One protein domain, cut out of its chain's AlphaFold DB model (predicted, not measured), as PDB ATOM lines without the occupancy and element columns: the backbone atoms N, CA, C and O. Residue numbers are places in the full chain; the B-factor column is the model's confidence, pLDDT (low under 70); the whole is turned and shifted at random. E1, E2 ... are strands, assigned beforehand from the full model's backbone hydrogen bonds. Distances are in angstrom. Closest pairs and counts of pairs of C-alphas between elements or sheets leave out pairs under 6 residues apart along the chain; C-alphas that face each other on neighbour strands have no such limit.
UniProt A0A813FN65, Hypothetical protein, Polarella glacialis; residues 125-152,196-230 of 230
ATOM      1  N   PRO A 125     117.846 124.732 112.941       93.06
ATOM      2  CA  PRO A 125     117.245 125.850 112.229       93.06
ATOM      3  C   PRO A 125     115.980 125.417 111.485       93.06
ATOM      4  O   PRO A 125     115.846 124.260 111.079       93.06
ATOM      5  N   LYS A 126     115.065 126.357 111.259       93.44
ATOM      6  CA  LYS A 126     113.876 126.106 110.445       93.44
ATOM      7  C   LYS A 126     114.258 125.589 109.049       93.44
ATOM      8  O   LYS A 126     115.287 125.977 108.503       93.44
ATOM      9  N   ASP A 127     113.414 124.720 108.498       92.94
ATOM     10  CA  ASP A 127     113.564 124.083 107.189       92.94
ATOM     11  C   ASP A 127     114.799 123.165 107.104       92.94
ATOM     12  O   ASP A 127     115.193 122.729 106.020       92.94
ATOM     13  N   THR A 128     115.405 122.833 108.253       91.19
ATOM     14  CA  THR A 128     116.528 121.900 108.300       91.19
ATOM     15  C   THR A 128     116.014 120.466 108.129       91.19
ATOM     16  O   THR A 128     115.101 120.050 108.848       91.19
ATOM     17  N   PRO A 129     116.586 119.695 107.196       91.00
ATOM     18  CA  PRO A 129     116.356 118.258 107.051       91.00
ATOM     19  C   PRO A 129     116.817 117.511 108.305       91.00
ATOM     20  O   PRO A 129     117.928 117.715 108.792       91.00
ATOM     21  N   VAL A 130     115.995 116.605 108.812       91.44
ATOM     22  CA  VAL A 130     116.338 115.816 109.994       91.44
ATOM     23  C   VAL A 130     115.882 114.373 109.854       91.44
ATOM     24  O   VAL A 130     114.949 114.058 109.116       91.44
ATOM     25  N   GLU A 131     116.527 113.494 110.609       90.75
ATOM     26  CA  GLU A 131     116.041 112.142 110.864       90.75
ATOM     27  C   GLU A 131     115.627 112.022 112.325       90.75
ATOM     28  O   GLU A 131     116.351 112.443 113.230       90.75
ATOM     29  N   VAL A 132     114.442 111.456 112.536       91.44
ATOM     30  CA  VAL A 132     113.841 111.253 113.850       91.44
ATOM     31  C   VAL A 132     113.775 109.762 114.118       91.44
ATOM     32  O   VAL A 132     113.124 109.016 113.385       91.44
ATOM     33  N   TYR A 133     114.441 109.322 115.181       91.94
ATOM     34  CA  TYR A 133     114.335 107.945 115.639       91.94
ATOM     35  C   TYR A 133     113.030 107.743 116.413       91.94
ATOM     36  O   TYR A 133     112.817 108.362 117.455       91.94
ATOM     37  N   THR A 134     112.162 106.864 115.923       91.06
ATOM     38  CA  THR A 134     110.816 106.637 116.477       91.06
ATOM     39  C   THR A 134     110.672 105.309 117.217       91.06
ATOM     40  O   THR A 134     109.562 104.937 117.585       91.06
ATOM     41  N   GLY A 135     111.786 104.620 117.485       90.81
ATOM     42  CA  GLY A 135     111.819 103.347 118.211       90.81
ATOM     43  C   GLY A 135     112.369 102.198 117.367       90.81
ATOM     44  O   GLY A 135     112.593 102.342 116.169       90.81
ATOM     45  N   LYS A 136     112.612 101.041 117.986       89.75
ATOM     46  CA  LYS A 136     113.247  99.875 117.337       89.75
ATOM     47  C   LYS A 136     112.388  99.285 116.227       89.75
ATOM     48  O   LYS A 136     112.922  98.743 115.262       89.75
ATOM     49  N   SER A 137     111.072  99.347 116.415       89.31
ATOM     50  CA  SER A 137     110.076  98.797 115.499       89.31
ATOM     51  C   SER A 137     109.999  99.555 114.172       89.31
ATOM     52  O   SER A 137     109.832  98.941 113.122       89.31
ATOM     53  N   THR A 138     110.131 100.882 114.232       91.25
ATOM     54  CA  THR A 138     109.932 101.781 113.086       91.25
ATOM     55  C   THR A 138     111.255 102.327 112.546       91.25
ATOM     56  O   THR A 138     111.404 102.504 111.341       91.25
ATOM     57  N   GLY A 139     112.239 102.541 113.420       90.62
ATOM     58  CA  GLY A 139     113.565 103.033 113.074       90.62
ATOM     59  C   GLY A 139     113.611 104.543 112.867       90.62
ATOM     60  O   GLY A 139     113.072 105.318 113.657       90.62
ATOM     61  N   TRP A 140     114.322 104.957 111.824       91.19
ATOM     62  CA  TRP A 140     114.542 106.358 111.483       91.19
ATOM     63  C   TRP A 140     113.523 106.824 110.445       91.19
ATOM     64  O   TRP A 140     113.336 106.172 109.418       91.19
ATOM     65  N   ILE A 141     112.884 107.964 110.700       92.19
ATOM     66  CA  ILE A 141     111.952 108.609 109.771       92.19
ATOM     67  C   ILE A 141     112.509 109.975 109.383       92.19
ATOM     68  O   ILE A 141     112.835 110.787 110.251       92.19
ATOM     69  N   SER A 142     112.585 110.249 108.082       91.31
ATOM     70  CA  SER A 142     112.970 111.565 107.573       91.31
ATOM     71  C   SER A 142     111.878 112.609 107.826       91.31
ATOM     72  O   SER A 142     110.677 112.330 107.730       91.31
ATOM     73  N   GLY A 143     112.298 113.835 108.114       91.50
ATOM     74  CA  GLY A 143     111.418 114.978 108.270       91.50
ATOM     75  C   GLY A 143     112.144 116.305 108.087       91.50
ATOM     76  O   GLY A 143     113.335 116.351 107.779       91.50
ATOM     77  N   VAL A 144     111.406 117.394 108.270       91.94
ATOM     78  CA  VAL A 144     111.921 118.763 108.169       91.94
ATOM     79  C   VAL A 144     111.464 119.574 109.373       91.94
ATOM     80  O   VAL A 144     110.321 119.461 109.816       91.94
ATOM     81  N   VAL A 145     112.363 120.388 109.920       92.31
ATOM     82  CA  VAL A 145     112.068 121.285 111.041       92.31
ATOM     83  C   VAL A 145     111.091 122.373 110.594       92.31
ATOM     84  O   VAL A 145     111.414 123.190 109.735       92.31
ATOM     85  N   VAL A 146     109.899 122.411 111.188       93.75
ATOM     86  CA  VAL A 146     108.823 123.351 110.813       93.75
ATOM     87  C   VAL A 146     109.031 124.721 111.450       93.75
ATOM     88  O   VAL A 146     108.792 125.764 110.838       93.75
ATOM     89  N   GLU A 147     109.484 124.712 112.695       90.62
ATOM     90  CA  GLU A 147     109.743 125.898 113.489       90.62
ATOM     91  C   GLU A 147     111.072 125.683 114.200       90.62
ATOM     92  O   GLU A 147     111.288 124.646 114.833       90.62
ATOM     93  N   GLU A 148     111.976 126.653 114.067       85.88
ATOM     94  CA  GLU A 148     113.167 126.661 114.902       85.88
ATOM     95  C   GLU A 148     112.702 126.752 116.344       85.88
ATOM     96  O   GLU A 148     111.883 127.613 116.659       85.88
ATOM     97  N   SER A 149     113.208 125.866 117.200       77.31
ATOM     98  CA  SER A 149     112.879 125.828 118.617       77.31
ATOM     99  C   SER A 149     113.036 127.218 119.214       77.31
ATOM    100  O   SER A 149     114.139 127.636 119.583       77.31
ATOM    101  N   ALA A 150     111.927 127.949 119.297       64.62
ATOM    102  CA  ALA A 150     111.889 129.223 119.959       64.62
ATOM    103  C   ALA A 150     112.122 128.878 121.420       64.62
ATOM    104  O   ALA A 150     111.218 128.444 122.136       64.62
ATOM    105  N   TRP A 151     113.372 129.020 121.862       65.62
ATOM    106  CA  TRP A 151     113.653 129.202 123.267       65.62
ATOM    107  C   TRP A 151     112.788 130.397 123.626       65.62
ATOM    108  O   TRP A 151     113.053 131.520 123.197       65.62
ATOM    109  N   LYS A 152     111.645 130.141 124.265       56.03
ATOM    110  CA  LYS A 152     110.781 131.219 124.692       56.03
ATOM    111  C   LYS A 152     111.664 132.028 125.626       56.03
ATOM    112  O   LYS A 152     111.899 131.649 126.769       56.03
ATOM    113  N   ILE A 196     118.929 120.754 128.769       74.12
ATOM    114  CA  ILE A 196     119.964 120.074 127.988       74.12
ATOM    115  C   ILE A 196     119.431 119.589 126.644       74.12
ATOM    116  O   ILE A 196     120.153 119.602 125.643       74.12
ATOM    117  N   TRP A 197     118.165 119.186 126.629       82.94
ATOM    118  CA  TRP A 197     117.460 118.758 125.433       82.94
ATOM    119  C   TRP A 197     116.661 119.914 124.845       82.94
ATOM    120  O   TRP A 197     116.246 120.837 125.547       82.94
ATOM    121  N   VAL A 198     116.480 119.869 123.529       85.81
ATOM    122  CA  VAL A 198     115.696 120.847 122.781       85.81
ATOM    123  C   VAL A 198     114.546 120.108 122.128       85.81
ATOM    124  O   VAL A 198     114.761 119.136 121.408       85.81
ATOM    125  N   GLU A 199     113.330 120.573 122.385       87.19
ATOM    126  CA  GLU A 199     112.153 120.125 121.653       87.19
ATOM    127  C   GLU A 199     112.090 120.856 120.310       87.19
ATOM    128  O   GLU A 199     112.316 122.068 120.224       87.19
ATOM    129  N   VAL A 200     111.817 120.108 119.245       88.94
ATOM    130  CA  VAL A 200     111.815 120.614 117.871       88.94
ATOM    131  C   VAL A 200     110.542 120.136 117.190       88.94
ATOM    132  O   VAL A 200     110.226 118.948 117.226       88.94
ATOM    133  N   ALA A 201     109.813 121.053 116.557       90.25
ATOM    134  CA  ALA A 201     108.663 120.697 115.738       90.25
ATOM    135  C   ALA A 201     109.149 120.184 114.377       90.25
ATOM    136  O   ALA A 201     109.793 120.920 113.628       90.25
ATOM    137  N   VAL A 202     108.839 118.928 114.054       90.38
ATOM    138  CA  VAL A 202     109.273 118.273 112.813       90.38
ATOM    139  C   VAL A 202     108.062 117.776 112.031       90.38
ATOM    140  O   VAL A 202     107.188 117.107 112.579       90.38
ATOM    141  N   GLN A 203     108.032 118.068 110.733       92.44
ATOM    142  CA  GLN A 203     107.095 117.486 109.781       92.44
ATOM    143  C   GLN A 203     107.708 116.209 109.205       92.44
ATOM    144  O   GLN A 203     108.703 116.262 108.486       92.44
ATOM    145  N   LEU A 204     107.128 115.058 109.547       92.62
ATOM    146  CA  LEU A 204     107.600 113.742 109.105       92.62
ATOM    147  C   LEU A 204     107.111 113.398 107.692       92.62
ATOM    148  O   LEU A 204     106.075 113.887 107.242       92.62
ATOM    149  N   GLY A 205     107.831 112.495 107.022       88.25
ATOM    150  CA  GLY A 205     107.409 111.899 105.749       88.25
ATOM    151  C   GLY A 205     107.672 112.766 104.519       88.25
ATOM    152  O   GLY A 205     107.184 112.450 103.436       88.25
ATOM    153  N   GLN A 206     108.439 113.846 104.664       82.88
ATOM    154  CA  GLN A 206     108.928 114.601 103.519       82.88
ATOM    155  C   GLN A 206     110.152 113.887 102.931       82.88
ATOM    156  O   GLN A 206     111.087 113.549 103.660       82.88
ATOM    157  N   GLU A 207     110.136 113.628 101.621       80.12
ATOM    158  CA  GLU A 207     111.268 112.996 100.944       80.12
ATOM    159  C   GLU A 207     112.524 113.865 101.077       80.12
ATOM    160  O   GLU A 207     112.477 115.094 100.957       80.12
ATOM    161  N   ARG A 208     113.659 113.208 101.341       73.56
ATOM    162  CA  ARG A 208     114.972 113.849 101.402       73.56
ATOM    163  C   ARG A 208     115.204 114.618 100.093       73.56
ATOM    164  O   ARG A 208     115.115 114.000  99.033       73.56
ATOM    165  N   PRO A 209     115.543 115.919 100.133       75.94
ATOM    166  CA  PRO A 209     115.839 116.667  98.918       75.94
ATOM    167  C   PRO A 209     116.965 115.983  98.135       75.94
ATOM    168  O   PRO A 209     118.036 115.711  98.693       75.94
ATOM    169  N   GLU A 210     116.732 115.692  96.854       79.25
ATOM    170  CA  GLU A 210     117.755 115.103  95.987       79.25
ATOM    171  C   GLU A 210     119.005 116.003  95.961       79.25
ATOM    172  O   GLU A 210     118.927 117.204  95.706       79.25
ATOM    173  N   GLY A 211     120.177 115.422  96.241       75.81
ATOM    174  CA  GLY A 211     121.467 116.124  96.182       75.81
ATOM    175  C   GLY A 211     121.985 116.693  97.506       75.81
ATOM    176  O   GLY A 211     123.035 117.334  97.526       75.81
ATOM    177  N   MET A 212     121.306 116.444  98.625       67.75
ATOM    178  CA  MET A 212     121.788 116.897  99.924       67.75
ATOM    179  C   MET A 212     122.892 115.969 100.479       67.75
ATOM    180  O   MET A 212     122.651 114.764 100.626       67.75
ATOM    181  N   PRO A 213     124.094 116.485 100.804       68.69
ATOM    182  CA  PRO A 213     125.196 115.660 101.300       68.69
ATOM    183  C   PRO A 213     124.834 115.009 102.641       68.69
ATOM    184  O   PRO A 213     124.254 115.661 103.506       68.69
ATOM    185  N   GLU A 214     125.203 113.736 102.836       64.00
ATOM    186  CA  GLU A 214     124.939 112.995 104.088       64.00
ATOM    187  C   GLU A 214     125.474 113.708 105.334       64.00
ATOM    188  O   GLU A 214     124.887 113.598 106.401       64.00
ATOM    189  N   MET A 215     126.538 114.502 105.194       54.25
ATOM    190  CA  MET A 215     127.131 115.237 106.314       54.25
ATOM    191  C   MET A 215     126.253 116.370 106.867       54.25
ATOM    192  O   MET A 215     126.606 116.943 107.892       54.25
ATOM    193  N   LEU A 216     125.153 116.732 106.194       54.53
ATOM    194  CA  LEU A 216     124.213 117.751 106.676       54.53
ATOM    195  C   LEU A 216     122.988 117.166 107.379       54.53
ATOM    196  O   LEU A 216     122.189 117.939 107.908       54.53
ATOM    197  N   LEU A 217     122.828 115.838 107.412       58.44
ATOM    198  CA  LEU A 217     121.785 115.252 108.238       58.44
ATOM    199  C   LEU A 217     122.188 115.373 109.704       58.44
ATOM    200  O   LEU A 217     123.044 114.647 110.208       58.44
ATOM    201  N   GLN A 218     121.547 116.306 110.401       59.00
ATOM    202  CA  GLN A 218     121.575 116.298 111.849       59.00
ATOM    203  C   GLN A 218     120.647 115.185 112.328       59.00
ATOM    204  O   GLN A 218     119.432 115.234 112.126       59.00
ATOM    205  N   LEU A 219     121.229 114.179 112.976       59.38
ATOM    206  CA  LEU A 219     120.463 113.175 113.699       59.38
ATOM    207  C   LEU A 219     119.789 113.867 114.883       59.38
ATOM    208  O   LEU A 219     120.451 114.299 115.832       59.38
ATOM    209  N   VAL A 220     118.466 113.994 114.820       60.44
ATOM    210  CA  VAL A 220     117.684 114.431 115.968       60.44
ATOM    211  C   VAL A 220     117.379 113.169 116.762       60.44
ATOM    212  O   VAL A 220     116.461 112.410 116.442       60.44
ATOM    213  N   LEU A 221     118.127 112.949 117.847       59.53
ATOM    214  CA  LEU A 221     117.623 112.121 118.941       59.53
ATOM    215  C   LEU A 221     116.479 112.883 119.600       59.53
ATOM    216  O   LEU A 221     116.636 113.578 120.603       59.53
ATOM    217  N   CYS A 222     115.320 112.811 118.972       46.88
ATOM    218  CA  CYS A 222     114.145 113.458 119.484       46.88
ATOM    219  C   CYS A 222     113.520 112.478 120.474       46.88
ATOM    220  O   CYS A 222     112.978 111.445 120.086       46.88
ATOM    221  N   VAL A 223     113.562 112.810 121.765       48.59
ATOM    222  CA  VAL A 223     112.520 112.336 122.679       48.59
ATOM    223  C   VAL A 223     111.265 113.101 122.264       48.59
ATOM    224  O   VAL A 223     110.947 114.149 122.818       48.59
ATOM    225  N   VAL A 224     110.620 112.661 121.178       45.06
ATOM    226  CA  VAL A 224     109.366 113.259 120.720       45.06
ATOM    227  C   VAL A 224     108.320 112.904 121.767       45.06
ATOM    228  O   VAL A 224     107.767 111.804 121.768       45.06
ATOM    229  N   LEU A 225     108.020 113.837 122.665       42.31
ATOM    230  CA  LEU A 225     106.701 113.883 123.276       42.31
ATOM    231  C   LEU A 225     105.741 114.237 122.138       42.31
ATOM    232  O   LEU A 225     105.587 115.397 121.770       42.31
ATOM    233  N   PHE A 226     105.192 113.204 121.495       39.72
ATOM    234  CA  PHE A 226     104.251 113.322 120.386       39.72
ATOM    235  C   PHE A 226     103.018 114.115 120.848       39.72
ATOM    236  O   PHE A 226     102.053 113.558 121.360       39.72
ATOM    237  N   MET A 227     103.034 115.429 120.640       36.28
ATOM    238  CA  MET A 227     101.824 116.225 120.475       36.28
ATOM    239  C   MET A 227     101.530 116.245 118.974       36.28
ATOM    240  O   MET A 227     101.776 117.240 118.297       36.28
ATOM    241  N   ALA A 228     101.082 115.114 118.418       34.28
ATOM    242  CA  ALA A 228     100.549 115.122 117.062       34.28
ATOM    243  C   ALA A 228      99.317 116.033 117.047       34.28
ATOM    244  O   ALA A 228      98.262 115.673 117.568       34.28
ATOM    245  N   VAL A 229      99.458 117.218 116.460       36.69
ATOM    246  CA  VAL A 229      98.314 117.957 115.934       36.69
ATOM    247  C   VAL A 229      97.968 117.263 114.619       36.69
ATOM    248  O   VAL A 229      98.604 117.518 113.598       36.69
ATOM    249  N   LEU A 230      97.059 116.288 114.693       36.50
ATOM    250  CA  LEU A 230      96.388 115.714 113.522       36.50
ATOM    251  C   LEU A 230      95.379 116.714 112.950       36.50
ATOM    252  O   LEU A 230      94.699 117.384 113.763       36.50
TER     253      LEU A 230
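Overview. This is residues 125 to 152 and 196 to 230 of the 230 residues of the protein "Hypothetical protein" of Polarella glacialis (UniProt A0A813FN65). Look for little regular structure: one small, strongly twisted sheet built on the hairpin E1 and E2, with E3 beside E2, short E4 beside E1, and residues 205 to 217 looping from E3 to E4. The printed part has 63 residues, no named helix and four named strands, E1 to E4 along the chain; the mixed sheet's order is E3, E2, E1, E4. It is all strand, though under half of the residues are in named elements, and compact, with radius of gyration of the C-alphas 11.7 A and spans 33 by 30 by 26 A.

Along the chain. From C-alpha 140 at (114.542, 106.358, 111.483), E2, residues 140 to 147, runs 20.2 A. E1 is residues 129 to 133, 13.6 A; E3, residues 201 to 204, 9.7 A; E4, residues 218 to 220, 6.0 A, ending at (117.684, 114.431, 115.968).

Arrangement. In antiparallel E1 and E2, find N 132 and O 141 2.9 A apart. In antiparallel E3 and E2, N 203 and O 144 are 2.8 A apart. In parallel E1 and E4, 37 degrees between directions, N 220 and O 131 are 3.1 A apart. E2 and E4 are apart.

Size, cuts and confidence. Across the cut, C-alphas 152 and 196 are 14.8 A apart. Link E3 to E4 is long. Residues 150 to 152 and 212 to 230 have pLDDT under 70.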